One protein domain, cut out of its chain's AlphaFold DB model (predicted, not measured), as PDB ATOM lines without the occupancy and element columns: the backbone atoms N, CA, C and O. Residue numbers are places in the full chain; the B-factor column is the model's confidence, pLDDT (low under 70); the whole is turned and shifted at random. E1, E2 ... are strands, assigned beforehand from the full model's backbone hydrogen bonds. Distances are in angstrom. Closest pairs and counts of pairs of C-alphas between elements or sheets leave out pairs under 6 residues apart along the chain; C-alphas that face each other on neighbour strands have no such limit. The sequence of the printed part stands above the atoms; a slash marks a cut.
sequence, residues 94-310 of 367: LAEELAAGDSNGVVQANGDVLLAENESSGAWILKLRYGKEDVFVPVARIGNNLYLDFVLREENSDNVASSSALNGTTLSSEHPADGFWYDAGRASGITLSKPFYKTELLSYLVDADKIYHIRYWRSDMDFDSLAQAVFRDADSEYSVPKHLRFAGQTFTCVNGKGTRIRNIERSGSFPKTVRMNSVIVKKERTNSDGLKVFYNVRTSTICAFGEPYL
ATOM      1  N   LEU A  94     204.847 155.401 149.826       84.44
ATOM      2  CA  LEU A  94     203.895 154.375 150.277       84.44
ATOM      3  C   LEU A  94     202.820 154.931 151.214       84.44
ATOM      4  O   LEU A  94     201.756 154.343 151.340       84.44
ATOM      5  N   ALA A  95     203.123 156.023 151.905       79.00
ATOM      6  CA  ALA A  95     202.229 156.707 152.825       79.00
ATOM      7  C   ALA A  95     202.439 158.218 152.684       79.00
ATOM      8  O   ALA A  95     203.414 158.654 152.064       79.00
ATOM      9  N   GLU A  96     201.546 159.010 153.274       77.12
ATOM     10  CA  GLU A  96     201.742 160.455 153.337       77.12
ATOM     11  C   GLU A  96     203.009 160.779 154.139       77.12
ATOM     12  O   GLU A  96     203.299 160.166 155.170       77.12
ATOM     13  N   GLU A  97     203.784 161.739 153.641       79.94
ATOM     14  CA  GLU A  97     204.993 162.226 154.294       79.94
ATOM     15  C   GLU A  97     204.711 163.562 154.974       79.94
ATOM     16  O   GLU A  97     204.138 164.470 154.369       79.94
ATOM     17  N   LEU A  98     205.103 163.696 156.240       83.00
ATOM     18  CA  LEU A  98     204.909 164.945 156.961       83.00
ATOM     19  C   LEU A  98     205.962 165.179 158.042       83.00
ATOM     20  O   LEU A  98     206.335 164.265 158.780       83.00
ATOM     21  N   ALA A  99     206.448 166.416 158.134       80.31
ATOM     22  CA  ALA A  99     207.385 166.841 159.165       80.31
ATOM     23  C   ALA A  99     206.645 167.255 160.448       80.31
ATOM     24  O   ALA A  99     205.610 167.919 160.399       80.31
ATOM     25  N   ALA A 100     207.194 166.908 161.613       77.00
ATOM     26  CA  ALA A 100     206.756 167.486 162.877       77.00
ATOM     27  C   ALA A 100     207.197 168.952 162.980       77.00
ATOM     28  O   ALA A 100     208.311 169.303 162.591       77.00
ATOM     29  N   GLY A 101     206.332 169.793 163.552       62.28
ATOM     30  CA  GLY A 101     206.590 171.224 163.747       62.28
ATOM     31  C   GLY A 101     205.811 172.149 162.811       62.28
ATOM     32  O   GLY A 101     205.760 173.350 163.069       62.28
ATOM     33  N   ASP A 102     205.121 171.610 161.804       58.34
ATOM     34  CA  ASP A 102     204.167 172.372 160.996       58.34
ATOM     35  C   ASP A 102     202.869 172.575 161.784       58.34
ATOM     36  O   ASP A 102     201.845 171.951 161.523       58.34
ATOM     37  N   SER A 103     202.882 173.469 162.776       58.97
ATOM     38  CA  SER A 103     201.682 173.810 163.562       58.97
ATOM     39  C   SER A 103     200.524 174.348 162.705       58.97
ATOM     40  O   SER A 103     199.375 174.329 163.142       58.97
ATOM     41  N   ASN A 104     200.822 174.796 161.481       64.25
ATOM     42  CA  ASN A 104     199.833 175.221 160.490       64.25
ATOM     43  C   ASN A 104     199.398 174.094 159.533       64.25
ATOM     44  O   ASN A 104     198.406 174.265 158.827       64.25
ATOM     45  N   GLY A 105     200.108 172.962 159.530       73.88
ATOM     46  CA  GLY A 105     199.901 171.836 158.628       73.88
ATOM     47  C   GLY A 105     200.211 172.125 157.160       73.88
ATOM     48  O   GLY A 105     200.525 173.251 156.769       73.88
ATOM     49  N   VAL A 106     200.108 171.085 156.336       76.62
ATOM     50  CA  VAL A 106     200.248 171.173 154.878       76.62
ATOM     51  C   VAL A 106     198.860 171.183 154.250       76.62
ATOM     52  O   VAL A 106     198.094 170.233 154.404       76.62
ATOM     53  N   VAL A 107     198.538 172.268 153.541       78.62
ATOM     54  CA  VAL A 107     197.257 172.422 152.839       78.62
ATOM     55  C   VAL A 107     197.295 171.640 151.527       78.62
ATOM     56  O   VAL A 107     198.128 171.899 150.658       78.62
ATOM     57  N   GLN A 108     196.377 170.695 151.386       73.81
ATOM     58  CA  GLN A 108     196.174 169.881 150.196       73.81
ATOM     59  C   GLN A 108     195.394 170.645 149.121       73.81
ATOM     60  O   GLN A 108     194.705 171.631 149.388       73.81
ATOM     61  N   ALA A 109     195.450 170.159 147.879       69.81
ATOM     62  CA  ALA A 109     194.744 170.777 146.753       69.81
ATOM     63  C   ALA A 109     193.208 170.795 146.924       69.81
ATOM     64  O   ALA A 109     192.537 171.645 146.343       69.81
ATOM     65  N   ASN A 110     192.658 169.876 147.722       67.81
ATOM     66  CA  ASN A 110     191.235 169.810 148.071       67.81
ATOM     67  C   ASN A 110     190.848 170.739 149.246       67.81
ATOM     68  O   ASN A 110     189.669 170.828 149.578       67.81
ATOM     69  N   GLY A 111     191.813 171.444 149.851       72.00
ATOM     70  CA  GLY A 111     191.613 172.325 151.005       72.00
ATOM     71  C   GLY A 111     191.777 171.652 152.371       72.00
ATOM     72  O   GLY A 111     191.725 172.354 153.383       72.00
ATOM     73  N   ASP A 112     192.006 170.337 152.421       75.06
ATOM     74  CA  ASP A 112     192.300 169.627 153.667       75.06
ATOM     75  C   ASP A 112     193.663 170.043 154.231       75.06
ATOM     76  O   ASP A 112     194.586 170.384 153.491       75.06
ATOM     77  N   VAL A 113     193.810 169.992 155.555       79.50
ATOM     78  CA  VAL A 113     195.068 170.318 156.238       79.50
ATOM     79  C   VAL A 113     195.636 169.063 156.885       79.50
ATOM     80  O   VAL A 113     195.017 168.521 157.805       79.50
ATOM     81  N   LEU A 114     196.812 168.628 156.428       80.50
ATOM     82  CA  LEU A 114     197.558 167.517 157.019       80.50
ATOM     83  C   LEU A 114     198.451 167.995 158.163       80.50
ATOM     84  O   LEU A 114     199.135 169.011 158.040       80.50
ATOM     85  N   LEU A 115     198.482 167.242 159.257       82.12
ATOM     86  CA  LEU A 115     199.300 167.482 160.446       82.12
ATOM     87  C   LEU A 115     200.012 166.186 160.847       82.12
ATOM     88  O   LEU A 115     199.469 165.091 160.702       82.12
ATOM     89  N   ALA A 116     201.248 166.302 161.328       82.81
ATOM     90  CA  ALA A 116     201.969 165.158 161.873       82.81
ATOM     91  C   ALA A 116     201.465 164.946 163.302       82.81
ATOM     92  O   ALA A 116     201.388 165.917 164.055       82.81
ATOM     93  N   GLU A 117     201.090 163.719 163.677       82.38
ATOM     94  CA  GLU A 117     200.481 163.485 164.994       82.38
ATOM     95  C   GLU A 117     201.470 163.771 166.132       82.38
ATOM     96  O   GLU A 117     201.164 164.562 167.021       82.38
ATOM     97  N   ASN A 118     202.666 163.171 166.085       85.25
ATOM     98  CA  ASN A 118     203.693 163.363 167.115       85.25
ATOM     99  C   ASN A 118     205.060 163.718 166.525       85.25
ATOM    100  O   ASN A 118     205.726 164.643 166.985       85.25
ATOM    101  N   GLU A 119     205.497 162.966 165.516       90.75
ATOM    102  CA  GLU A 119     206.852 163.051 164.967       90.75
ATOM    103  C   GLU A 119     206.836 163.173 163.443       90.75
ATOM    104  O   GLU A 119     205.834 162.877 162.798       90.75
ATOM    105  N   SER A 120     207.962 163.582 162.850       90.81
ATOM    106  CA  SER A 120     208.117 163.521 161.396       90.81
ATOM    107  C   SER A 120     208.033 162.070 160.937       90.81
ATOM    108  O   SER A 120     208.782 161.228 161.443       90.81
ATOM    109  N   SER A 121     207.176 161.756 159.972       91.38
ATOM    110  CA  SER A 121     207.051 160.391 159.468       91.38
ATOM    111  C   SER A 121     206.728 160.323 157.991       91.38
ATOM    112  O   SER A 121     206.134 161.232 157.424       91.38
ATOM    113  N   GLY A 122     207.109 159.204 157.391       90.19
ATOM    114  CA  GLY A 122     206.766 158.846 156.024       90.19
ATOM    115  C   GLY A 122     207.235 157.427 155.729       90.19
ATOM    116  O   GLY A 122     208.051 156.865 156.468       90.19
ATOM    117  N   ALA A 123     206.701 156.832 154.670       91.50
ATOM    118  CA  ALA A 123     207.113 155.517 154.201       91.50
ATOM    119  C   ALA A 123     207.312 155.542 152.689       91.50
ATOM    120  O   ALA A 123     206.535 156.164 151.962       91.50
ATOM    121  N   TRP A 124     208.339 154.842 152.217       92.38
ATOM    122  CA  TRP A 124     208.729 154.821 150.812       92.38
ATOM    123  C   TRP A 124     209.230 153.437 150.407       92.38
ATOM    124  O   TRP A 124     209.786 152.696 151.215       92.38
ATOM    125  N   ILE A 125     209.103 153.108 149.127       92.38
ATOM    126  CA  ILE A 125     209.939 152.108 148.471       92.38
ATOM    127  C   ILE A 125     211.127 152.846 147.860       92.38
ATOM    128  O   ILE A 125     210.968 153.634 146.927       92.38
ATOM    129  N   LEU A 126     212.326 152.558 148.352       93.69
ATOM    130  CA  LEU A 126     213.565 153.003 147.729       93.69
ATOM    131  C   LEU A 126     213.858 152.100 146.537       93.69
ATOM    132  O   LEU A 126     214.218 150.931 146.703       93.69
ATOM    133  N   LYS A 127     213.712 152.631 145.329       93.06
ATOM    134  CA  LYS A 127     214.166 151.965 144.115       93.06
ATOM    135  C   LYS A 127     215.649 152.269 143.927       93.06
ATOM    136  O   LYS A 127     216.028 153.351 143.488       93.06
ATOM    137  N   LEU A 128     216.476 151.310 144.322       92.38
ATOM    138  CA  LEU A 128     217.930 151.369 144.263       92.38
ATOM    139  C   LEU A 128     218.429 150.725 142.971       92.38
ATOM    140  O   LEU A 128     218.092 149.575 142.684       92.38
ATOM    141  N   ARG A 129     219.255 151.442 142.210       91.25
ATOM    142  CA  ARG A 129     219.833 150.954 140.954       91.25
ATOM    143  C   ARG A 129     221.276 150.515 141.159       91.25
ATOM    144  O   ARG A 129     222.156 151.353 141.346       91.25
ATOM    145  N   TYR A 130     221.516 149.211 141.053       87.25
ATOM    146  CA  TYR A 130     222.843 148.592 141.095       87.25
ATOM    147  C   TYR A 130     223.281 148.267 139.667       87.25
ATOM    148  O   TYR A 130     222.920 147.231 139.098       87.25
ATOM    149  N   GLY A 131     224.020 149.180 139.037       83.44
ATOM    150  CA  GLY A 131     224.399 149.041 137.630       83.44
ATOM    151  C   GLY A 131     223.175 149.013 136.704       83.44
ATOM    152  O   GLY A 131     222.627 150.061 136.375       83.44
ATOM    153  N   LYS A 132     222.762 147.817 136.257       83.31
ATOM    154  CA  LYS A 132     221.611 147.611 135.349       83.31
ATOM    155  C   LYS A 132     220.364 147.037 136.027       83.31
ATOM    156  O   LYS A 132     219.333 146.934 135.369       83.31
ATOM    157  N   GLU A 133     220.456 146.626 137.289       86.50
ATOM    158  CA  GLU A 133     219.327 146.046 138.018       86.50
ATOM    159  C   GLU A 133     218.725 147.059 138.989       86.50
ATOM    160  O   GLU A 133     219.449 147.717 139.739       86.50
ATOM    161  N   ASP A 134     217.394 147.122 139.011       90.06
ATOM    162  CA  ASP A 134     216.641 147.861 140.019       90.06
ATOM    163  C   ASP A 134     216.212 146.912 141.154       90.06
ATOM    164  O   ASP A 134     215.816 145.759 140.945       90.06
ATOM    165  N   VAL A 135     216.290 147.418 142.377       90.88
ATOM    166  CA  VAL A 135     215.996 146.731 143.637       90.88
ATOM    167  C   VAL A 135     215.076 147.633 144.457       90.88
ATOM    168  O   VAL A 135     215.247 148.843 144.451       90.88
ATOM    169  N   PHE A 136     214.122 147.065 145.189       91.69
ATOM    170  CA  PHE A 136     213.074 147.816 145.881       91.69
ATOM    171  C   PHE A 136     213.165 147.597 147.390       91.69
ATOM    172  O   PHE A 136     212.813 146.529 147.875       91.69
ATOM    173  N   VAL A 137     213.622 148.590 148.149       93.94
ATOM    174  CA  VAL A 137     213.778 148.500 149.608       93.94
ATOM    175  C   VAL A 137     212.691 149.334 150.291       93.94
ATOM    176  O   VAL A 137     212.774 150.558 150.248       93.94
ATOM    177  N   PRO A 138     211.672 148.718 150.910       94.12
ATOM    178  CA  PRO A 138     210.679 149.446 151.684       94.12
ATOM    179  C   PRO A 138     211.317 149.976 152.968       94.12
ATOM    180  O   PRO A 138     212.005 149.245 153.684       94.12
ATOM    181  N   VAL A 139     211.092 151.255 153.246       95.31
ATOM    182  CA  VAL A 139     211.598 151.954 154.426       95.31
ATOM    183  C   VAL A 139     210.498 152.814 155.032       95.31
ATOM    184  O   VAL A 139     209.701 153.418 154.314       95.31
ATOM    185  N   ALA A 140     210.491 152.914 156.355       95.38
ATOM    186  CA  ALA A 140     209.639 153.839 157.083       95.38
ATOM    187  C   ALA A 140     210.470 154.691 158.034       95.38
ATOM    188  O   ALA A 140     211.325 154.176 158.755       95.38
ATOM    189  N   ARG A 141     210.204 155.994 158.058       94.81
ATOM    190  CA  ARG A 141     210.773 156.937 159.017       94.81
ATOM    191  C   ARG A 141     209.732 157.261 160.082       94.81
ATOM    192  O   ARG A 141     208.606 157.617 159.748       94.81
ATOM    193  N   ILE A 142     210.139 157.211 161.349       94.69
ATOM    194  CA  ILE A 142     209.408 157.810 162.474       94.69
ATOM    195  C   ILE A 142     210.415 158.582 163.330       94.69
ATOM    196  O   ILE A 142     211.319 157.989 163.927       94.69
ATOM    197  N   GLY A 143     210.290 159.907 163.359       93.50
ATOM    198  CA  GLY A 143     211.223 160.807 164.032       93.50
ATOM    199  C   GLY A 143     212.632 160.692 163.451       93.50
ATOM    200  O   GLY A 143     212.848 160.894 162.255       93.50
ATOM    201  N   ASN A 144     213.596 160.333 164.295       95.31
ATOM    202  CA  ASN A 144     215.001 160.141 163.913       95.31
ATOM    203  C   ASN A 144     215.353 158.673 163.634       95.31
ATOM    204  O   ASN A 144     216.526 158.323 163.572       95.31
ATOM    205  N   ASN A 145     214.353 157.809 163.463       96.62
ATOM    206  CA  ASN A 145     214.546 156.375 163.300       96.62
ATOM    207  C   ASN A 145     214.018 155.895 161.944       96.62
ATOM    208  O   ASN A 145     212.903 156.243 161.550       96.62
ATOM    209  N   LEU A 146     214.805 155.057 161.269       96.62
ATOM    210  CA  LEU A 146     214.462 154.403 160.010       96.62
ATOM    211  C   LEU A 146     214.270 152.901 160.240       96.62
ATOM    212  O   LEU A 146     215.130 152.241 160.824       96.62
ATOM    213  N   TYR A 147     213.171 152.345 159.744       95.94
ATOM    214  CA  TYR A 147     212.772 150.953 159.934       95.94
ATOM    215  C   TYR A 147     212.596 150.244 158.589       95.94
ATOM    216  O   TYR A 147     212.157 150.844 157.611       95.94
ATOM    217  N   LEU A 148     212.914 148.947 158.569       94.50
ATOM    218  CA  LEU A 148     212.684 148.035 157.433       94.50
ATOM    219  C   LEU A 148     211.583 147.002 157.711       94.50
ATOM    220  O   LEU A 148     211.181 146.261 156.820       94.50
ATOM    221  N   ASP A 149     211.148 146.913 158.967       93.69
ATOM    222  CA  ASP A 149     210.110 146.006 159.434       93.69
ATOM    223  C   ASP A 149     208.939 146.855 159.930       93.69
ATOM    224  O   ASP A 149     208.963 147.364 161.050       93.69
ATOM    225  N   PHE A 150     207.950 147.081 159.069       94.62
ATOM    226  CA  PHE A 150     206.790 147.908 159.377       94.62
ATOM    227  C   PHE A 150     205.560 147.451 158.595       94.62
ATOM    228  O   PHE A 150     205.661 146.754 157.586       94.62
ATOM    229  N   VAL A 151     204.392 147.854 159.077       93.88
ATOM    230  CA  VAL A 151     203.108 147.726 158.385       93.88
ATOM    231  C   VAL A 151     202.442 149.092 158.304       93.88
ATOM    232  O   VAL A 151     202.696 149.972 159.132       93.88
ATOM    233  N   LEU A 152     201.600 149.262 157.296       91.31
ATOM    234  CA  LEU A 152     200.888 150.499 157.018       91.31
ATOM    235  C   LEU A 152     199.391 150.278 157.169       91.31
ATOM    236  O   LEU A 152     198.865 149.228 156.801       91.31
ATOM    237  N   ARG A 153     198.706 151.287 157.691       88.00
ATOM    238  CA  ARG A 153     197.251 151.379 157.664       88.00
ATOM    239  C   ARG A 153     196.871 152.658 156.943       88.00
ATOM    240  O   ARG A 153     197.293 153.737 157.350       88.00
ATOM    241  N   GLU A 154     196.076 152.515 155.895       78.75
ATOM    242  CA  GLU A 154     195.449 153.634 155.201       78.75
ATOM    243  C   GLU A 154     194.001 153.770 155.659       78.75
ATOM    244  O   GLU A 154     193.266 152.789 155.787       78.75
ATOM    245  N   GLU A 155     193.596 155.005 155.901       71.31
ATOM    246  CA  GLU A 155     192.264 155.395 156.320       71.31
ATOM    247  C   GLU A 155     191.713 156.392 155.303       71.31
ATOM    248  O   GLU A 155     192.345 157.392 154.957       71.31
ATOM    249  N   ASN A 156     190.517 156.108 154.790       62.47
ATOM    250  CA  ASN A 156     189.862 156.998 153.846       62.47
ATOM    251  C   ASN A 156     189.296 158.206 154.602       62.47
ATOM    252  O   ASN A 156     188.282 158.095 155.293       62.47
ATOM    253  N   SER A 157     189.941 159.359 154.440       55.88
ATOM    254  CA  SER A 157     189.524 160.605 155.075       55.88
ATOM    255  C   SER A 157     188.170 161.108 154.549       55.88
ATOM    256  O   SER A 157     187.441 161.766 155.293       55.88
ATOM    257  N   ASP A 158     187.796 160.803 153.303       51.09
ATOM    258  CA  ASP A 158     186.615 161.340 152.606       51.09
ATOM    259  C   ASP A 158     185.334 160.510 152.790       51.09
ATOM    260  O   ASP A 158     184.234 161.043 152.646       51.09
ATOM    261  N   ASN A 159     185.448 159.238 153.188       45.59
ATOM    262  CA  ASN A 159     184.316 158.345 153.472       45.59
ATOM    263  C   ASN A 159     184.085 158.142 154.979       45.59
ATOM    264  O   ASN A 159     183.965 157.015 155.460       45.59
ATOM    265  N   VAL A 160     183.974 159.231 155.740       45.03
ATOM    266  CA  VAL A 160     183.523 159.144 157.136       45.03
ATOM    267  C   VAL A 160     181.992 159.037 157.178       45.03
ATOM    268  O   VAL A 160     181.277 160.030 157.321       45.03
ATOM    269  N   ALA A 161     181.490 157.804 157.071       30.66
ATOM    270  CA  ALA A 161     180.155 157.404 157.517       30.66
ATOM    271  C   ALA A 161     180.269 156.140 158.388       30.66
ATOM    272  O   ALA A 161     180.838 155.135 157.974       30.66
ATOM    273  N   SER A 162     179.741 156.225 159.612       38.56
ATOM    274  CA  SER A 162     179.833 155.229 160.684       38.56
ATOM    275  C   SER A 162     179.434 153.811 160.242       38.56
ATOM    276  O   SER A 162     178.303 153.599 159.810       38.56
ATOM    277  N   SER A 163     180.326 152.831 160.423       29.84
ATOM    278  CA  SER A 163     180.034 151.396 160.285       29.84
ATOM    279  C   SER A 163     180.500 150.639 161.529       29.84
ATOM    280  O   SER A 163     181.628 150.804 161.991       29.84
ATOM    281  N   SER A 164     179.616 149.804 162.071       34.66
ATOM    282  CA  SER A 164     179.704 149.141 163.377       34.66
ATOM    283  C   SER A 164     180.695 147.965 163.476       34.66
ATOM    284  O   SER A 164     180.585 147.191 164.421       34.66
ATOM    285  N   ALA A 165     181.623 147.789 162.526       37.06
ATOM    286  CA  ALA A 165     182.572 146.663 162.539       37.06
ATOM    287  C   ALA A 165     183.864 146.880 161.707       37.06
ATOM    288  O   ALA A 165     184.338 145.939 161.086       37.06
ATOM    289  N   LEU A 166     184.456 148.087 161.705       44.88
ATOM    290  CA  LEU A 166     185.792 148.392 161.128       44.88
ATOM    291  C   LEU A 166     185.869 148.606 159.601       44.88
ATOM    292  O   LEU A 166     186.464 147.828 158.861       44.88
ATOM    293  N   ASN A 167     185.363 149.756 159.148       35.62
ATOM    294  CA  ASN A 167     185.825 150.427 157.928       35.62
ATOM    295  C   ASN A 167     185.775 151.942 158.174       35.62
ATOM    296  O   ASN A 167     184.687 152.489 158.341       35.62
ATOM    297  N   GLY A 168     186.941 152.595 158.233       35.62
ATOM    298  CA  GLY A 168     187.067 154.032 158.511       35.62
ATOM    299  C   GLY A 168     186.749 154.378 159.965       35.62
ATOM    300  O   GLY A 168     185.679 154.900 160.277       35.62
ATOM    301  N   THR A 169     187.660 154.068 160.885       42.28
ATOM    302  CA  THR A 169     187.506 154.499 162.273       42.28
ATOM    303  C   THR A 169     187.752 156.004 162.361       42.28
ATOM    304  O   THR A 169     188.863 156.503 162.237       42.28
ATOM    305  N   THR A 170     186.684 156.749 162.649       46.50
ATOM    306  CA  THR A 170     186.841 157.960 163.465       46.50
ATOM    307  C   THR A 170     187.589 157.569 164.734       46.50
ATOM    308  O   THR A 170     187.393 156.454 165.212       46.50
ATOM    309  N   LEU A 171     188.457 158.453 165.240       48.59
ATOM    310  CA  LEU A 171     189.257 158.283 166.459       48.59
ATOM    311  C   LEU A 171     188.436 157.666 167.613       48.59
ATOM    312  O   LEU A 171     187.910 158.377 168.465       48.59
ATOM    313  N   SER A 172     188.343 156.339 167.667       50.78
ATOM    314  CA  SER A 172     188.036 155.618 168.889       50.78
ATOM    315  C   SER A 172     189.286 155.778 169.738       50.78
ATOM    316  O   SER A 172     190.322 155.171 169.457       50.78
ATOM    317  N   SER A 173     189.230 156.666 170.731       56.84
ATOM    318  CA  SER A 173     190.340 156.868 171.668       56.84
ATOM    319  C   SER A 173     190.708 155.585 172.413       56.84
ATOM    320  O   SER A 173     191.817 155.480 172.925       56.84
ATOM    321  N   GLU A 174     189.781 154.628 172.483       62.41
ATOM    322  CA  GLU A 174     189.936 153.373 173.214       62.41
ATOM    323  C   GLU A 174     190.749 152.335 172.425       62.41
ATOM    324  O   GLU A 174     191.555 151.619 173.020       62.41
ATOM    325  N   HIS A 175     190.622 152.301 171.091       70.94
ATOM    326  CA  HIS A 175     191.298 151.320 170.231       70.94
ATOM    327  C   HIS A 175     191.948 151.968 168.992       70.94
ATOM    328  O   HIS A 175     191.520 151.763 167.856       70.94
ATOM    329  N   PRO A 176     193.033 152.751 169.164       72.31
ATOM    330  CA  PRO A 176     193.673 153.479 168.064       72.31
ATOM    331  C   PRO A 176     194.314 152.570 167.003       72.31
ATOM    332  O   PRO A 176     194.566 153.031 165.887       72.31
ATOM    333  N   ALA A 177     194.587 151.305 167.339       82.25
ATOM    334  CA  ALA A 177     195.249 150.329 166.475       82.25
ATOM    335  C   ALA A 177     194.285 149.522 165.586       82.25
ATOM    336  O   ALA A 177     194.741 148.773 164.729       82.25
ATOM    337  N   ASP A 178     192.979 149.704 165.744       85.00
ATOM    338  CA  ASP A 178     191.945 148.969 165.020       85.00
ATOM    339  C   ASP A 178     192.010 149.131 163.494       85.00
ATOM    340  O   ASP A 178     192.302 150.211 162.975       85.00
ATOM    341  N   GLY A 179     191.716 148.060 162.758       85.19
ATOM    342  CA  GLY A 179     191.698 148.040 161.295       85.19
ATOM    343  C   GLY A 179     192.759 147.140 160.661       85.19
ATOM    344  O   GLY A 179     193.437 146.353 161.326       85.19
ATOM    345  N   PHE A 180     192.858 147.215 159.332       88.75
ATOM    346  CA  PHE A 180     193.746 146.369 158.536       88.75
ATOM    347  C   PHE A 180     195.103 147.039 158.294       88.75
ATOM    348  O   PHE A 180     195.182 148.137 157.749       88.75
ATOM    349  N   TRP A 181     196.166 146.335 158.667       92.06
ATOM    350  CA  TRP A 181     197.557 146.739 158.536       92.06
ATOM    351  C   TRP A 181     198.247 145.864 157.503       92.06
ATOM    352  O   TRP A 181     198.450 144.671 157.740       92.06
ATOM    353  N   TYR A 182     198.640 146.444 156.378       90.69
ATOM    354  CA  TYR A 182     199.298 145.710 155.308       90.69
ATOM    355  C   TYR A 182     200.825 145.812 155.408       90.69
ATOM    356  O   TYR A 182     201.389 146.861 155.713       90.69
ATOM    357  N   ASP A 183     201.503 144.694 155.158       91.69
ATOM    358  CA  ASP A 183     202.966 144.625 155.065       91.69
ATOM    359  C   ASP A 183     203.391 145.054 153.655       91.69
ATOM    360  O   ASP A 183     203.026 144.422 152.660       91.69
ATOM    361  N   ALA A 184     204.137 146.155 153.575       81.12
ATOM    362  CA  ALA A 184     204.610 146.744 152.325       81.12
ATOM    363  C   ALA A 184     205.946 146.144 151.848       81.12
ATOM    364  O   ALA A 184     206.638 146.757 151.038       81.12
ATOM    365  N   GLY A 185     206.316 144.959 152.338       80.25
ATOM    366  CA  GLY A 185     207.548 144.266 151.988       80.25
ATOM    367  C   GLY A 185     208.615 144.386 153.068       80.25
ATOM    368  O   GLY A 185     208.677 145.347 153.828       80.25
ATOM    369  N   ARG A 186     209.520 143.402 153.094       82.00
ATOM    370  CA  ARG A 186     210.670 143.377 154.004       82.00
ATOM    371  C   ARG A 186     211.945 143.044 153.247       82.00
ATOM    372  O   ARG A 186     212.074 141.951 152.685       82.00
ATOM    373  N   ALA A 187     212.887 143.978 153.274       87.56
ATOM    374  CA  ALA A 187     214.235 143.809 152.745       87.56
ATOM    375  C   ALA A 187     215.239 143.608 153.888       87.56
ATOM    376  O   ALA A 187     215.041 144.100 154.998       87.56
ATOM    377  N   SER A 188     216.340 142.907 153.616       87.94
ATOM    378  CA  SER A 188     217.388 142.661 154.616       87.94
ATOM    379  C   SER A 188     218.181 143.910 155.014       87.94
ATOM    380  O   SER A 188     218.815 143.912 156.065       87.94
ATOM    381  N   GLY A 189     218.215 144.939 154.165       90.38
ATOM    382  CA  GLY A 189     219.030 146.126 154.394       90.38
ATOM    383  C   GLY A 189     219.190 147.011 153.164       90.38
ATOM    384  O   GLY A 189     218.898 146.606 152.042       90.38
ATOM    385  N   ILE A 190     219.728 148.205 153.399       92.19
ATOM    386  CA  ILE A 190     220.344 149.055 152.377       92.19
ATOM    387  C   ILE A 190     221.833 148.673 152.339       92.19
ATOM    388  O   ILE A 190     222.591 148.960 153.274       92.19
ATOM    389  N   THR A 191     222.221 147.910 151.320       88.56
ATOM    390  CA  THR A 191     223.521 147.225 151.193       88.56
ATOM    391  C   THR A 191     224.178 147.541 149.851       88.56
ATOM    392  O   THR A 191     223.542 148.081 148.966       88.56
ATOM    393  N   LEU A 192     225.456 147.194 149.682       84.56
ATOM    394  CA  LEU A 192     226.150 147.313 148.386       84.56
ATOM    395  C   LEU A 192     225.723 146.228 147.394       84.56
ATOM    396  O   LEU A 192     225.774 146.410 146.185       84.56
ATOM    397  N   SER A 193     225.318 145.077 147.922       83.38
ATOM    398  CA  SER A 193     224.778 143.967 147.154       83.38
ATOM    399  C   SER A 193     223.256 143.971 147.200       83.38
ATOM    400  O   SER A 193     222.642 144.575 148.080       83.38
ATOM    401  N   LYS A 194     222.649 143.201 146.297       83.25
ATOM    402  CA  LYS A 194     221.209 142.951 146.291       83.25
ATOM    403  C   LYS A 194     220.732 142.444 147.667       83.25
ATOM    404  O   LYS A 194     221.309 141.480 148.178       83.25
ATOM    405  N   PRO A 195     219.705 143.066 148.265       84.69
ATOM    406  CA  PRO A 195     219.121 142.613 149.513       84.69
ATOM    407  C   PRO A 195     218.344 141.315 149.303       84.69
ATOM    408  O   PRO A 195     217.845 141.019 148.212       84.69
ATOM    409  N   PHE A 196     218.210 140.557 150.383       82.69
ATOM    410  CA  PHE A 196     217.307 139.419 150.437       82.69
ATOM    411  C   PHE A 196     215.897 139.893 150.802       82.69
ATOM    412  O   PHE A 196     215.731 140.733 151.691       82.69
ATOM    413  N   TYR A 197     214.891 139.328 150.137       81.81
ATOM    414  CA  TYR A 197     213.481 139.587 150.412       81.81
ATOM    415  C   TYR A 197     212.858 138.405 151.126       81.81
ATOM    416  O   TYR A 197     213.101 137.254 150.756       81.81
ATOM    417  N   LYS A 198     211.982 138.682 152.091       81.94
ATOM    418  CA  LYS A 198     211.076 137.636 152.564       81.94
ATOM    419  C   LYS A 198     210.114 137.246 151.442       81.94
ATOM    420  O   LYS A 198     209.622 138.092 150.703       81.94
ATOM    421  N   THR A 199     209.859 135.948 151.325       82.56
ATOM    422  CA  THR A 199     208.945 135.371 150.327       82.56
ATOM    423  C   THR A 199     207.473 135.576 150.678       82.56
ATOM    424  O   THR A 199     206.605 135.398 149.826       82.56
ATOM    425  N   GLU A 200     207.203 135.935 151.932       90.31
ATOM    426  CA  GLU A 200     205.875 136.116 152.498       90.31
ATOM    427  C   GLU A 200     205.769 137.498 153.141       90.31
ATOM    428  O   GLU A 200     206.717 137.976 153.777       90.31
ATOM    429  N   LEU A 201     204.596 138.106 152.992       92.38
ATOM    430  CA  LEU A 201     204.201 139.334 153.667       92.38
ATOM    431  C   LEU A 201     203.277 138.963 154.827       92.38
ATOM    432  O   LEU A 201     202.374 138.137 154.662       92.38
ATOM    433  N   LEU A 202     203.495 139.559 155.997       93.75
ATOM    434  CA  LEU A 202     202.696 139.277 157.189       93.75
ATOM    435  C   LEU A 202     201.940 140.534 157.603       93.75
ATOM    436  O   LEU A 202     202.498 141.411 158.259       93.75
ATOM    437  N   SER A 203     200.676 140.585 157.200       94.00
ATOM    438  CA  SER A 203     199.737 141.669 157.497       94.00
ATOM    439  C   SER A 203     198.888 141.321 158.720       94.00
ATOM    440  O   SER A 203     198.816 140.154 159.119       94.00
ATOM    441  N   TYR A 204     198.222 142.311 159.305       93.69
ATOM    442  CA  TYR A 204     197.423 142.128 160.516       93.69
ATOM    443  C   TYR A 204     196.046 142.762 160.379       93.69
ATOM    444  O   TYR A 204     195.919 143.860 159.852       93.69
ATOM    445  N   LEU A 205     195.015 142.101 160.900       91.69
ATOM    446  CA  LEU A 205     193.737 142.747 161.190       91.69
ATOM    447  C   LEU A 205     193.616 142.893 162.704       91.69
ATOM    448  O   LEU A 205     193.715 141.894 163.416       91.69
ATOM    449  N   VAL A 206     193.422 144.118 163.176       90.25
ATOM    450  CA  VAL A 206     193.258 144.427 164.598       90.25
ATOM    451  C   VAL A 206     191.798 144.775 164.865       90.25
ATOM    452  O   VAL A 206     191.227 145.614 164.169       90.25
ATOM    453  N   ASP A 207     191.219 144.109 165.856       87.31
ATOM    454  CA  ASP A 207     189.866 144.336 166.363       87.31
ATOM    455  C   ASP A 207     189.920 144.327 167.896       87.31
ATOM    456  O   ASP A 207     189.980 143.261 168.517       87.31
ATOM    457  N   ALA A 208     189.983 145.520 168.486       84.00
ATOM    458  CA  ALA A 208     190.195 145.766 169.906       84.00
ATOM    459  C   ALA A 208     191.463 145.077 170.452       84.00
ATOM    460  O   ALA A 208     192.588 145.522 170.211       84.00
ATOM    461  N   ASP A 209     191.299 143.995 171.211       83.81
ATOM    462  CA  ASP A 209     192.373 143.206 171.820       83.81
ATOM    463  C   ASP A 209     192.791 141.992 170.973       83.81
ATOM    464  O   ASP A 209     193.686 141.236 171.360       83.81
ATOM    465  N   LYS A 210     192.168 141.790 169.809       89.19
ATOM    466  CA  LYS A 210     192.442 140.661 168.917       89.19
ATOM    467  C   LYS A 210     193.260 141.110 167.723       89.19
ATOM    468  O   LYS A 210     192.858 141.987 166.964       89.19
ATOM    469  N   ILE A 211     194.382 140.433 167.506       92.69
ATOM    470  CA  ILE A 211     195.232 140.634 166.337       92.69
ATOM    471  C   ILE A 211     195.248 139.349 165.521       92.69
ATOM    472  O   ILE A 211     195.786 138.331 165.961       92.69
ATOM    473  N   TYR A 212     194.675 139.397 164.323       93.69
ATOM    474  CA  TYR A 212     194.661 138.290 163.372       93.69
ATOM    475  C   TYR A 212     195.833 138.408 162.403       93.69
ATOM    476  O   TYR A 212     196.045 139.455 161.796       93.69
ATOM    477  N   HIS A 213     196.584 137.323 162.240       94.75
ATOM    478  CA  HIS A 213     197.788 137.272 161.412       94.75
ATOM    479  C   HIS A 213     197.425 136.768 160.022       94.75
ATOM    480  O   HIS A 213     196.972 135.633 159.858       94.75
ATOM    481  N   ILE A 214     197.645 137.600 159.009       94.00
ATOM    482  CA  ILE A 214     197.250 137.320 157.631       94.00
ATOM    483  C   ILE A 214     198.505 137.211 156.782       94.00
ATOM    484  O   ILE A 214     199.179 138.197 156.477       94.00
ATOM    485  N   ARG A 215     198.828 135.972 156.413       93.94
ATOM    486  CA  ARG A 215     199.971 135.660 155.559       93.94
ATOM    487  C   ARG A 215     199.580 135.824 154.102       93.94
ATOM    488  O   ARG A 215     198.588 135.247 153.659       93.94
ATOM    489  N   TYR A 216     200.398 136.558 153.365       93.88
ATOM    490  CA  TYR A 216     200.312 136.660 151.919       93.88
ATOM    491  C   TYR A 216     201.563 136.046 151.303       93.88
ATOM    492  O   TYR A 216     202.686 136.410 151.652       93.88
ATOM    493  N   TRP A 217     201.374 135.136 150.358       92.94
ATOM    494  CA  TRP A 217     202.458 134.533 149.589       92.94
ATOM    495  C   TRP A 217     202.391 134.997 148.141       92.94
ATOM    496  O   TRP A 217     201.330 135.364 147.625       92.94
ATOM    497  N   ARG A 218     203.546 134.987 147.480       91.88
ATOM    498  CA  ARG A 218     203.654 135.368 146.074       91.88
ATOM    499  C   ARG A 218     202.745 134.502 145.200       91.88
ATOM    500  O   ARG A 218     202.658 133.288 145.388       91.88
ATOM    501  N   SER A 219     202.098 135.127 144.226       90.56
ATOM    502  CA  SER A 219     201.206 134.465 143.282       90.56
ATOM    503  C   SER A 219     201.358 135.033 141.878       90.56
ATOM    504  O   SER A 219     201.644 136.215 141.709       90.56
ATOM    505  N   ASP A 220     201.100 134.191 140.881       89.44
ATOM    506  CA  ASP A 220     201.044 134.579 139.467       89.44
ATOM    507  C   ASP A 220     199.640 135.058 139.049       89.44
ATOM    508  O   ASP A 220     199.344 135.189 137.865       89.44
ATOM    509  N   MET A 221     198.740 135.278 140.015       87.56
ATOM    510  CA  MET A 221     197.416 135.841 139.757       87.56
ATOM    511  C   MET A 221     197.493 137.314 139.350       87.56
ATOM    512  O   MET A 221     198.316 138.080 139.861       87.56
ATOM    513  N   ASP A 222     196.559 137.719 138.490       90.62
ATOM    514  CA  ASP A 222     196.360 139.125 138.159       90.62
ATOM    515  C   ASP A 222     195.981 139.920 139.410       90.62
ATOM    516  O   ASP A 222     195.159 139.495 140.229       90.62
ATOM    517  N   PHE A 223     196.602 141.088 139.553       90.81
ATOM    518  CA  PHE A 223     196.297 141.993 140.646       90.81
ATOM    519  C   PHE A 223     194.906 142.601 140.447       90.81
ATOM    520  O   PHE A 223     194.637 143.259 139.445       90.81
ATOM    521  N   ASP A 224     194.058 142.417 141.450       89.00
ATOM    522  CA  ASP A 224     192.733 143.024 141.547       89.00
ATOM    523  C   ASP A 224     192.635 143.724 142.903       89.00
ATOM    524  O   ASP A 224     192.667 143.054 143.939       89.00
ATOM    525  N   SER A 225     192.551 145.056 142.882       85.38
ATOM    526  CA  SER A 225     192.476 145.900 144.079       85.38
ATOM    527  C   SER A 225     191.128 145.825 144.794       85.38
ATOM    528  O   SER A 225     191.040 146.211 145.958       85.38
ATOM    529  N   LEU A 226     190.078 145.341 144.126       87.38
ATOM    530  CA  LEU A 226     188.734 145.214 144.692       87.38
ATOM    531  C   LEU A 226     188.481 143.821 145.270       87.38
ATOM    532  O   LEU A 226     187.517 143.625 146.012       87.38
ATOM    533  N   ALA A 227     189.337 142.849 144.955       87.62
ATOM    534  CA  ALA A 227     189.196 141.493 145.446       87.62
ATOM    535  C   ALA A 227     189.345 141.439 146.974       87.62
ATOM    536  O   ALA A 227     190.328 141.915 147.541       87.62
ATOM    537  N   GLN A 228     188.387 140.791 147.635       90.19
ATOM    538  CA  GLN A 228     188.353 140.615 149.085       90.19
ATOM    539  C   GLN A 228     188.429 139.134 149.460       90.19
ATOM    540  O   GLN A 228     187.968 138.252 148.726       90.19
ATOM    541  N   ALA A 229     189.024 138.863 150.614       90.12
ATOM    542  CA  ALA A 229     189.082 137.559 151.243       90.12
ATOM    543  C   ALA A 229     188.439 137.633 152.630       90.12
ATOM    544  O   ALA A 229     188.624 138.604 153.357       90.12
ATOM    545  N   VAL A 230     187.697 136.592 152.998       91.44
ATOM    546  CA  VAL A 230     186.935 136.541 154.244       91.44
ATOM    547  C   VAL A 230     187.438 135.449 155.175       91.44
ATOM    548  O   VAL A 230     187.864 134.373 154.738       91.44
ATOM    549  N   PHE A 231     187.337 135.692 156.473       91.62
ATOM    550  CA  PHE A 231     187.496 134.670 157.500       91.62
ATOM    551  C   PHE A 231     186.465 134.859 158.603       91.62
ATOM    552  O   PHE A 231     185.848 135.913 158.719       91.62
ATOM    553  N   ARG A 232     186.252 133.809 159.395       89.44
ATOM    554  CA  ARG A 232     185.332 133.845 160.530       89.44
ATOM    555  C   ARG A 232     186.080 133.513 161.805       89.44
ATOM    556  O   ARG A 232     186.834 132.538 161.804       89.44
ATOM    557  N   ASP A 233     185.831 134.285 162.854       85.56
ATOM    558  CA  ASP A 233     186.166 133.923 164.231       85.56
ATOM    559  C   ASP A 233     184.874 133.920 165.053       85.56
ATOM    560  O   ASP A 233     184.185 134.937 165.138       85.56
ATOM    561  N   ALA A 234     184.532 132.761 165.617       82.00
ATOM    562  CA  ALA A 234     183.240 132.502 166.255       82.00
ATOM    563  C   ALA A 234     182.046 132.964 165.382       82.00
ATOM    564  O   ALA A 234     181.819 132.393 164.311       82.00
ATOM    565  N   ASP A 235     181.316 133.987 165.832       79.44
ATOM    566  CA  ASP A 235     180.119 134.533 165.179       79.44
ATOM    567  C   ASP A 235     180.404 135.759 164.288       79.44
ATOM    568  O   ASP A 235     179.498 136.250 163.611       79.44
ATOM    569  N   SER A 236     181.651 136.239 164.244       84.25
ATOM    570  CA  SER A 236     182.051 137.403 163.447       84.25
ATOM    571  C   SER A 236     182.695 136.983 162.126       84.25
ATOM    572  O   SER A 236     183.549 136.092 162.080       84.25
ATOM    573  N   GLU A 237     182.308 137.645 161.035       87.56
ATOM    574  CA  GLU A 237     182.950 137.525 159.723       87.56
ATOM    575  C   GLU A 237     183.733 138.802 159.421       87.56
ATOM    576  O   GLU A 237     183.193 139.903 159.491       87.56
ATOM    577  N   TYR A 238     185.004 138.636 159.073       88.94
ATOM    578  CA  TYR A 238     185.918 139.721 158.745       88.94
ATOM    579  C   TYR A 238     186.307 139.642 157.269       88.94
ATOM    580  O   TYR A 238     186.463 138.546 156.722       88.94
ATOM    581  N   SER A 239     186.497 140.802 156.640       88.12
ATOM    582  CA  SER A 239     186.932 140.938 155.247       88.12
ATOM    583  C   SER A 239     188.241 141.710 155.174       88.12
ATOM    584  O   SER A 239     188.394 142.730 155.841       88.12
ATOM    585  N   VAL A 240     189.164 141.242 154.340       90.06
ATOM    586  CA  VAL A 240     190.455 141.891 154.080       90.06
ATOM    587  C   VAL A 240     190.791 141.868 152.588       90.06
ATOM    588  O   VAL A 240     190.313 140.982 151.872       90.06
ATOM    589  N   PRO A 241     191.648 142.783 152.096       90.69
ATOM    590  CA  PRO A 241     192.119 142.751 150.716       90.69
ATOM    591  C   PRO A 241     192.710 141.389 150.355       90.69
ATOM    592  O   PRO A 241     193.591 140.876 151.042       90.69
ATOM    593  N   LYS A 242     192.246 140.784 149.263       90.88
ATOM    594  CA  LYS A 242     192.742 139.480 148.810       90.88
ATOM    595  C   LYS A 242     194.145 139.583 148.220       90.88
ATOM    596  O   LYS A 242     194.946 138.666 148.395       90.88
ATOM    597  N   HIS A 243     194.413 140.667 147.494       90.94
ATOM    598  CA  HIS A 243     195.667 140.877 146.786       90.94
ATOM    599  C   HIS A 243     196.431 142.067 147.355       90.94
ATOM    600  O   HIS A 243     195.867 143.143 147.540       90.94
ATOM    601  N   LEU A 244     197.733 141.884 147.551       90.75
ATOM    602  CA  LEU A 244     198.685 142.963 147.806       90.75
ATOM    603  C   LEU A 244     199.685 143.023 146.654       90.75
ATOM    604  O   LEU A 244     199.981 142.004 146.025       90.75
ATOM    605  N   ARG A 245     200.216 144.216 146.373       87.38
ATOM    606  CA  ARG A 245     201.244 144.404 145.347       87.38
ATOM    607  C   ARG A 245     202.480 145.045 145.950       87.38
ATOM    608  O   ARG A 245     202.410 146.146 146.478       87.38
ATOM    609  N   PHE A 246     203.617 144.376 145.802       84.81
ATOM    610  CA  PHE A 246     204.913 144.876 146.247       84.81
ATOM    611  C   PHE A 246     205.962 144.640 145.162       84.81
ATOM    612  O   PHE A 246     206.046 143.543 144.614       84.81
ATOM    613  N   ALA A 247     206.756 145.667 144.834       79.31
ATOM    614  CA  ALA A 247     207.831 145.587 143.837       79.31
ATOM    615  C   ALA A 247     207.393 144.959 142.489       79.31
ATOM    616  O   ALA A 247     208.120 144.177 141.878       79.31
ATOM    617  N   GLY A 248     206.161 145.254 142.051       82.56
ATOM    618  CA  GLY A 248     205.569 144.696 140.827       82.56
ATOM    619  C   GLY A 248     205.115 143.231 140.921       82.56
ATOM    620  O   GLY A 248     204.626 142.696 139.933       82.56
ATOM    621  N   GLN A 249     205.241 142.588 142.084       88.50
ATOM    622  CA  GLN A 249     204.790 141.220 142.339       88.50
ATOM    623  C   GLN A 249     203.445 141.219 143.071       88.50
ATOM    624  O   GLN A 249     203.221 142.029 143.975       88.50
ATOM    625  N   THR A 250     202.568 140.292 142.690       91.88
ATOM    626  CA  THR A 250     201.275 140.070 143.344       91.88
ATOM    627  C   THR A 250     201.425 139.047 144.464       91.88
ATOM    628  O   THR A 250     202.057 138.000 144.299       91.88
ATOM    629  N   PHE A 251     200.808 139.331 145.604       92.50
ATOM    630  CA  PHE A 251     200.716 138.429 146.743       92.50
ATOM    631  C   PHE A 251     199.247 138.169 147.079       92.50
ATOM    632  O   PHE A 251     198.418 139.070 146.969       92.50
ATOM    633  N   THR A 252     198.920 136.945 147.491       93.94
ATOM    634  CA  THR A 252     197.557 136.514 147.844       93.94
ATOM    635  C   THR A 252     197.541 135.852 149.214       93.94
ATOM    636  O   THR A 252     198.500 135.175 149.584       93.94
ATOM    637  N   CYS A 253     196.445 136.013 149.951       92.00
ATOM    638  CA  CYS A 253     196.205 135.341 151.232       92.00
ATOM    639  C   CYS A 253     195.299 134.099 151.114       92.00
ATOM    640  O   CYS A 253     194.915 133.493 152.116       92.00
ATOM    641  N   VAL A 254     194.912 133.717 149.892       92.25
ATOM    642  CA  VAL A 254     194.031 132.570 149.621       92.25
ATOM    643  C   VAL A 254     194.550 131.726 148.465       92.25
ATOM    644  O   VAL A 254     195.143 132.225 147.508       92.25
ATOM    645  N   ASN A 255     194.288 130.420 148.531       85.38
ATOM    646  CA  ASN A 255     194.700 129.484 147.489       85.38
ATOM    647  C   ASN A 255     193.841 129.656 146.225       85.38
ATOM    648  O   ASN A 255     192.624 129.440 146.246       85.38
ATOM    649  N   GLY A 256     194.487 130.012 145.113       78.25
ATOM    650  CA  GLY A 256     193.866 130.145 143.795       78.25
ATOM    651  C   GLY A 256     192.658 131.091 143.773       78.25
ATOM    652  O   GLY A 256     192.685 132.214 144.276       78.25
ATOM    653  N   LYS A 257     191.545 130.627 143.193       78.38
ATOM    654  CA  LYS A 257     190.302 131.412 143.069       78.38
ATOM    655  C   LYS A 257     189.450 131.451 144.343       78.38
ATOM    656  O   LYS A 257     188.360 132.011 144.314       78.38
ATOM    657  N   GLY A 258     189.919 130.872 145.449       84.44
ATOM    658  CA  GLY A 258     189.202 130.924 146.720       84.44
ATOM    659  C   GLY A 258     188.988 132.358 147.210       84.44
ATOM    660  O   GLY A 258     189.693 133.282 146.808       84.44
ATOM    661  N   THR A 259     188.011 132.528 148.093       88.75
ATOM    662  CA  THR A 259     187.701 133.802 148.766       88.75
ATOM    663  C   THR A 259     187.804 133.685 150.281       88.75
ATOM    664  O   THR A 259     187.585 134.660 150.981       88.75
ATOM    665  N   ARG A 260     188.129 132.499 150.808       92.00
ATOM    666  CA  ARG A 260     188.100 132.220 152.244       92.00
ATOM    667  C   ARG A 260     189.481 131.863 152.772       92.00
ATOM    668  O   ARG A 260     190.074 130.884 152.309       92.00
ATOM    669  N   ILE A 261     189.943 132.613 153.767       91.25
ATOM    670  CA  ILE A 261     191.156 132.308 154.529       91.25
ATOM    671  C   ILE A 261     190.797 131.224 155.553       91.25
ATOM    672  O   ILE A 261     189.733 131.251 156.177       91.25
ATOM    673  N   ARG A 262     191.658 130.212 155.677       86.00
ATOM    674  CA  ARG A 262     191.497 129.090 156.614       86.00
ATOM    675  C   ARG A 262     192.627 129.140 157.635       86.00
ATOM    676  O   ARG A 262     193.707 129.601 157.293       86.00
ATOM    677  N   ASN A 263     192.388 128.608 158.835       84.12
ATOM    678  CA  ASN A 263     193.382 128.504 159.912       84.12
ATOM    679  C   ASN A 263     194.022 129.857 160.269       84.12
ATOM    680  O   ASN A 263     195.234 130.019 160.165       84.12
ATOM    681  N   ILE A 264     193.193 130.832 160.653       90.06
ATOM    682  CA  ILE A 264     193.682 132.146 161.076       90.06
ATOM    683  C   ILE A 264     194.406 132.032 162.425       90.06
ATOM    684  O   ILE A 264     193.887 131.443 163.375       90.06
ATOM    685  N   GLU A 265     195.616 132.579 162.503       91.94
ATOM    686  CA  GLU A 265     196.364 132.706 163.753       91.94
ATOM    687  C   GLU A 265     195.949 134.006 164.453       91.94
ATOM    688  O   GLU A 265     195.771 135.035 163.797       91.94
ATOM    689  N   ARG A 266     195.793 133.969 165.783       91.69
ATOM    690  CA  ARG A 266     195.436 135.147 166.585       91.69
ATOM    691  C   ARG A 266     196.377 135.350 167.766       91.69
ATOM    692  O   ARG A 266     196.802 134.377 168.392       91.69
ATOM    693  N   SER A 267     196.640 136.605 168.107       92.25
ATOM    694  CA  SER A 267     197.394 137.016 169.294       92.25
ATOM    695  C   SER A 267     196.716 138.188 170.007       92.25
ATOM    696  O   SER A 267     195.894 138.881 169.415       92.25
ATOM    697  N   GLY A 268     197.059 138.398 171.284       88.06
ATOM    698  CA  GLY A 268     196.593 139.553 172.072       88.06
ATOM    699  C   GLY A 268     197.484 140.797 171.954       88.06
ATOM    700  O   GLY A 268     197.162 141.858 172.473       88.06
ATOM    701  N   SER A 269     198.643 140.667 171.309       88.12
ATOM    702  CA  SER A 269     199.591 141.759 171.089       88.12
ATOM    703  C   SER A 269     200.361 141.553 169.790       88.12
ATOM    704  O   SER A 269     200.399 140.444 169.239       88.12
ATOM    705  N   PHE A 270     200.989 142.624 169.301       89.31
ATOM    706  CA  PHE A 270     201.912 142.545 168.175       89.31
ATOM    707  C   PHE A 270     203.118 141.658 168.526       89.31
ATOM    708  O   PHE A 270     203.472 141.532 169.703       89.31
ATOM    709  N   PRO A 271     203.766 141.032 167.528       86.00
ATOM    710  CA  PRO A 271     204.832 140.056 167.773       86.00
ATOM    711  C   PRO A 271     206.133 140.669 168.314       86.00
ATOM    712  O   PRO A 271     207.002 139.941 168.786       86.00
ATOM    713  N   LYS A 272     206.297 141.988 168.208       90.06
ATOM    714  CA  LYS A 272     207.469 142.747 168.659       90.06
ATOM    715  C   LYS A 272     207.007 144.066 169.269       90.06
ATOM    716  O   LYS A 272     205.870 144.477 169.049       90.06
ATOM    717  N   THR A 273     207.911 144.750 169.969       90.69
ATOM    718  CA  THR A 273     207.720 146.151 170.364       90.69
ATOM    719  C   THR A 273     207.349 146.985 169.142       90.69
ATOM    720  O   THR A 273     207.972 146.835 168.090       90.69
ATOM    721  N   VAL A 274     206.333 147.834 169.279       92.19
ATOM    722  CA  VAL A 274     205.823 148.668 168.189       92.19
ATOM    723  C   VAL A 274     206.072 150.140 168.463       92.19
ATOM    724  O   VAL A 274     205.937 150.601 169.597       92.19
ATOM    725  N   ARG A 275     206.383 150.887 167.405       93.25
ATOM    726  CA  ARG A 275     206.331 152.349 167.390       93.25
ATOM    727  C   ARG A 275     205.368 152.783 166.301       93.25
ATOM    728  O   ARG A 275     205.509 152.354 165.157       93.25
ATOM    729  N   MET A 276     204.407 153.624 166.664       91.25
ATOM    730  CA  MET A 276     203.388 154.113 165.744       91.25
ATOM    731  C   MET A 276     203.456 155.625 165.607       91.25
ATOM    732  O   MET A 276     203.729 156.325 166.579       91.25
ATOM    733  N   ASN A 277     203.183 156.113 164.403       91.19
ATOM    734  CA  ASN A 277     202.906 157.521 164.159       91.19
ATOM    735  C   ASN A 277     201.954 157.648 162.973       91.19
ATOM    736  O   ASN A 277     202.024 156.845 162.035       91.19
ATOM    737  N   SER A 278     201.092 158.655 163.023       86.25
ATOM    738  CA  SER A 278     200.110 158.909 161.980       86.25
ATOM    739  C   SER A 278     200.263 160.298 161.387       86.25
ATOM    740  O   SER A 278     200.682 161.251 162.050       86.25
ATOM    741  N   VAL A 279     199.843 160.410 160.133       82.75
ATOM    742  CA  VAL A 279     199.448 161.682 159.538       82.75
ATOM    743  C   VAL A 279     197.952 161.854 159.779       82.75
ATOM    744  O   VAL A 279     197.181 160.900 159.640       82.75
ATOM    745  N   ILE A 280     197.544 163.045 160.215       81.38
ATOM    746  CA  ILE A 280     196.147 163.373 160.504       81.38
ATOM    747  C   ILE A 280     195.662 164.501 159.597       81.38
ATOM    748  O   ILE A 280     196.353 165.493 159.403       81.38
ATOM    749  N   VAL A 281     194.441 164.387 159.089       79.62
ATOM    750  CA  VAL A 281     193.703 165.479 158.455       79.62
ATOM    751  C   VAL A 281     192.854 166.173 159.506       79.62
ATOM    752  O   VAL A 281     192.073 165.526 160.210       79.62
ATOM    753  N   LYS A 282     192.933 167.500 159.561       78.50
ATOM    754  CA  LYS A 282     191.975 168.323 160.297       78.50
ATOM    755  C   LYS A 282     190.766 168.622 159.410       78.50
ATOM    756  O   LYS A 282     190.877 169.377 158.448       78.50
ATOM    757  N   LYS A 283     189.606 168.065 159.761       75.00
ATOM    758  CA  LYS A 283     188.330 168.288 159.068       75.00
ATOM    759  C   LYS A 283     187.423 169.238 159.841       75.00
ATOM    760  O   LYS A 283     187.484 169.335 161.067       75.00
ATOM    761  N   GLU A 284     186.560 169.932 159.107       75.44
ATOM    762  CA  GLU A 284     185.536 170.831 159.639       75.44
ATOM    763  C   GLU A 284     184.141 170.250 159.363       75.44
ATOM    764  O   GLU A 284     183.857 169.775 158.262       75.44
ATOM    765  N   ARG A 285     183.252 170.287 160.357       74.81
ATOM    766  CA  ARG A 285     181.831 169.957 160.214       74.81
ATOM    767  C   ARG A 285     180.976 171.000 160.916       74.81
ATOM    768  O   ARG A 285     181.321 171.467 161.995       74.81
ATOM    769  N   THR A 286     179.821 171.312 160.344       79.12
ATOM    770  CA  THR A 286     178.800 172.127 161.011       79.12
ATOM    771  C   THR A 286     177.879 171.229 161.836       79.12
ATOM    772  O   THR A 286     177.289 170.286 161.302       79.12
ATOM    773  N   ASN A 287     177.755 171.506 163.133       77.06
ATOM    774  CA  ASN A 287     176.811 170.817 164.016       77.06
ATOM    775  C   ASN A 287     175.361 171.267 163.764       77.06
ATOM    776  O   ASN A 287     175.109 172.237 163.049       77.06
ATOM    777  N   SER A 288     174.403 170.579 164.395       76.69
ATOM    778  CA  SER A 288     172.967 170.904 164.347       76.69
ATOM    779  C   SER A 288     172.645 172.357 164.716       76.69
ATOM    780  O   SER A 288     171.669 172.904 164.215       76.69
ATOM    781  N   ASP A 289     173.494 172.989 165.528       81.81
ATOM    782  CA  ASP A 289     173.327 174.368 166.006       81.81
ATOM    783  C   ASP A 289     174.003 175.415 165.097       81.81
ATOM    784  O   ASP A 289     174.127 176.581 165.467       81.81
ATOM    785  N   GLY A 290     174.500 175.018 163.919       78.25
ATOM    786  CA  GLY A 290     175.182 175.921 162.983       78.25
ATOM    787  C   GLY A 290     176.622 176.288 163.371       78.25
ATOM    788  O   GLY A 290     177.269 177.065 162.673       78.25
ATOM    789  N   LEU A 291     177.143 175.726 164.466       80.81
ATOM    790  CA  LEU A 291     178.518 175.930 164.928       80.81
ATOM    791  C   LEU A 291     179.504 175.036 164.169       80.81
ATOM    792  O   LEU A 291     179.240 173.852 163.945       80.81
ATOM    793  N   LYS A 292     180.665 175.599 163.824       79.88
ATOM    794  CA  LYS A 292     181.788 174.867 163.227       79.88
ATOM    795  C   LYS A 292     182.506 174.046 164.296       79.88
ATOM    796  O   LYS A 292     182.966 174.596 165.296       79.88
ATOM    797  N   VAL A 293     182.631 172.748 164.063       75.31
ATOM    798  CA  VAL A 293     183.371 171.799 164.894       75.31
ATOM    799  C   VAL A 293     184.497 171.199 164.071       75.31
ATOM    800  O   VAL A 293     184.299 170.789 162.928       75.31
ATOM    801  N   PHE A 294     185.684 171.142 164.665       73.88
ATOM    802  CA  PHE A 294     186.854 170.524 164.056       73.88
ATOM    803  C   PHE A 294     187.065 169.131 164.635       73.88
ATOM    804  O   PHE A 294     186.928 168.936 165.843       73.88
ATOM    805  N   TYR A 295     187.420 168.179 163.781       71.81
ATOM    806  CA  TYR A 295     187.798 166.830 164.185       71.81
ATOM    807  C   TYR A 295     188.997 166.362 163.366       71.81
ATOM    808  O   TYR A 295     189.191 166.793 162.231       71.81
ATOM    809  N   ASN A 296     189.810 165.493 163.960       75.62
ATOM    810  CA  ASN A 296     190.982 164.932 163.304       75.62
ATOM    811  C   ASN A 296     190.662 163.521 162.807       75.62
ATOM    812  O   ASN A 296     189.953 162.766 163.474       75.62
ATOM    813  N   VAL A 297     191.187 163.169 161.643       73.44
ATOM    814  CA  VAL A 297     191.067 161.835 161.044       73.44
ATOM    815  C   VAL A 297     192.470 161.386 160.680       73.44
ATOM    816  O   VAL A 297     193.194 162.168 160.076       73.44
ATOM    817  N   ARG A 298     192.889 160.175 161.053       77.00
ATOM    818  CA  ARG A 298     194.172 159.653 160.565       77.00
ATOM    819  C   ARG A 298     194.006 159.310 159.084       77.00
ATOM    820  O   ARG A 298     192.943 158.873 158.666       77.00
ATOM    821  N   THR A 299     195.021 159.565 158.274       73.44
ATOM    822  CA  THR A 299     195.038 159.207 156.844       73.44
ATOM    823  C   THR A 299     195.914 158.002 156.617       73.44
ATOM    824  O   THR A 299     195.511 157.011 156.020       73.44
ATOM    825  N   SER A 300     197.129 158.074 157.138       79.88
ATOM    826  CA  SER A 300     198.097 157.002 157.070       79.88
ATOM    827  C   SER A 300     198.732 156.828 158.435       79.88
ATOM    828  O   SER A 300     199.102 157.795 159.102       79.88
ATOM    829  N   THR A 301     198.815 155.580 158.879       87.94
ATOM    830  CA  THR A 301     199.494 155.216 160.118       87.94
ATOM    831  C   THR A 301     200.577 154.203 159.814       87.94
ATOM    832  O   THR A 301     200.334 153.177 159.179       87.94
ATOM    833  N   ILE A 302     201.776 154.491 160.301       92.12
ATOM    834  CA  ILE A 302     202.925 153.599 160.226       92.12
ATOM    835  C   ILE A 302     203.030 152.877 161.561       92.12
ATOM    836  O   ILE A 302     203.056 153.526 162.604       92.12
ATOM    837  N   CYS A 303     203.134 151.553 161.535       93.56
ATOM    838  CA  CYS A 303     203.502 150.746 162.693       93.56
ATOM    839  C   CYS A 303     204.824 150.033 162.405       93.56
ATOM    840  O   CYS A 303     204.864 149.056 161.657       93.56
ATOM    841  N   ALA A 304     205.907 150.522 163.002       94.69
ATOM    842  CA  ALA A 304     207.234 149.932 162.901       94.69
ATOM    843  C   ALA A 304     207.488 148.928 164.031       94.69
ATOM    844  O   ALA A 304     207.068 149.147 165.168       94.69
ATOM    845  N   PHE A 305     208.195 147.839 163.725       93.69
ATOM    846  CA  PHE A 305     208.461 146.742 164.650       93.69
ATOM    847  C   PHE A 305     209.932 146.657 165.058       93.69
ATOM    848  O   PHE A 305     210.827 146.591 164.215       93.69
ATOM    849  N   GLY A 306     210.166 146.490 166.359       93.00
ATOM    850  CA  GLY A 306     211.487 146.261 166.934       93.00
ATOM    851  C   GLY A 306     212.394 147.490 166.889       93.00
ATOM    852  O   GLY A 306     211.931 148.629 166.900       93.00
ATOM    853  N   GLU A 307     213.700 147.232 166.876       94.12
ATOM    854  CA  GLU A 307     214.729 148.270 166.861       94.12
ATOM    855  C   GLU A 307     214.862 148.927 165.476       94.12
ATOM    856  O   GLU A 307     214.656 148.266 164.450       94.12
ATOM    857  N   PRO A 308     215.236 150.219 165.420       95.81
ATOM    858  CA  PRO A 308     215.502 150.899 164.162       95.81
ATOM    859  C   PRO A 308     216.663 150.249 163.403       95.81
ATOM    860  O   PRO A 308     217.663 149.831 163.981       95.81
ATOM    861  N   TYR A 309     216.542 150.207 162.077       96.06
ATOM    862  CA  TYR A 309     217.608 149.743 161.190       96.06
ATOM    863  C   TYR A 309     218.751 150.764 161.088       96.06
ATOM    864  O   TYR A 309     219.926 150.386 161.105       96.06
ATOM    865  N   LEU A 310     218.397 152.050 160.983       96.88
ATOM    866  CA  LEU A 310     219.321 153.183 161.031       96.88
ATOM    867  C   LEU A 310     218.722 154.302 161.885       96.88
ATOM    868  O   LEU A 310     217.502 154.479 161.931       96.88
TER     869      LEU A 310
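Overview. This is residues 94 to 310 of the 367 residues of an uncharacterized protein of Treponema sp. RCC2812 (UniProt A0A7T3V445). One strongly twisted, branched sheet of ten strands runs through the domain, and its hairpin E14 and E15 reaches out as a long arm; two smaller sheets, the three-stranded E2 E3 E4 and the hairpin E9 and E10, are partly face to face with different parts of it. You have 217 printed residues, no named helix and fifteen named strands, E1 to E15 along the chain. The small sheets are antiparallel, one in the order E2 - E3 - E4, and the neighbour pairs of the branched sheet are antiparallel too. The class is all strand, though only 105 residues are in named strands, under half; the whole is compact, with a radius of gyration of the C-alphas of 18.4 A and spans of 59 by 46 by 32 A.

Arrangement. Begin at E8, residues 210 to 219, which has three neighbours. On one side is E7, residues 200 to 207, with N 203 and O 214 2.9 A apart; on the other side are E12, residues 249 to 252, with N 219 and O 250 at 2.9 A, and E13, residues 265 to 267, with N 213 and O 265 at 2.9 A. Edge strand E11, residues 243 to 246, forms a hairpin with E12, N 251 to O 244 at 2.8 A. From E7 go on to E6, residues 179 to 183, by N 181 and O 204, then to E5, residues 150 to 154, by N 182 and O 152, each 2.8 A. E5 to E8 are a meander, each strand the antiparallel neighbour of the one before. Next find E15, residues 292 to 305, by N 301 and O 153, then E14, residues 274 to 286, by N 283 and O 295, and edge strand E1, residues 113 to 116, by N 115 and O 280, each 2.8 A. A second meander is E2, residues 121 to 130, E3, residues 133 to 142, and E4, residues 145 to 147, with N 126 to O 137 and N 147 to O 140 at 2.8 A. It faces the branched sheet with strands at 41 degrees; the closest C-alphas of E4 and E15 are those of Tyr 147 and Ala 304, 6.4 A. The hairpin of E9, residues 228 to 233, and E10, residues 236 to 241, has N 240 and O 229 at 2.9 A and faces the branched sheet at 71 degrees; the closest C-alphas of E6 and E10 are those of Phe 180 and Val 240, 7.1 A. The three sheets are a stack, face to face in turn.

Along the chain. Find C-alpha 113, where E1 begins, at (195.068, 170.318, 156.238). E14 runs 36.5 A to C-alpha 286 at (178.800, 172.127, 161.011), and E15 comes back over 38.8 A to C-alpha 305 at (208.461, 146.742, 164.650). E2 is 26.9 A long, E3 28.9 A, E8 27.8 A and E7 22.7 A.

Size, cuts and confidence. The C-alphas farthest apart are those of Gly 131 and Asp 289, 63.7 A. The printed part has no cut. The links E5 to E6, E6 to E7 and E12 to E13 are long. The mean pLDDT of the printed part is 82.5, and residues 101 to 104, 109 to 110 and 156 to 174 are under 70.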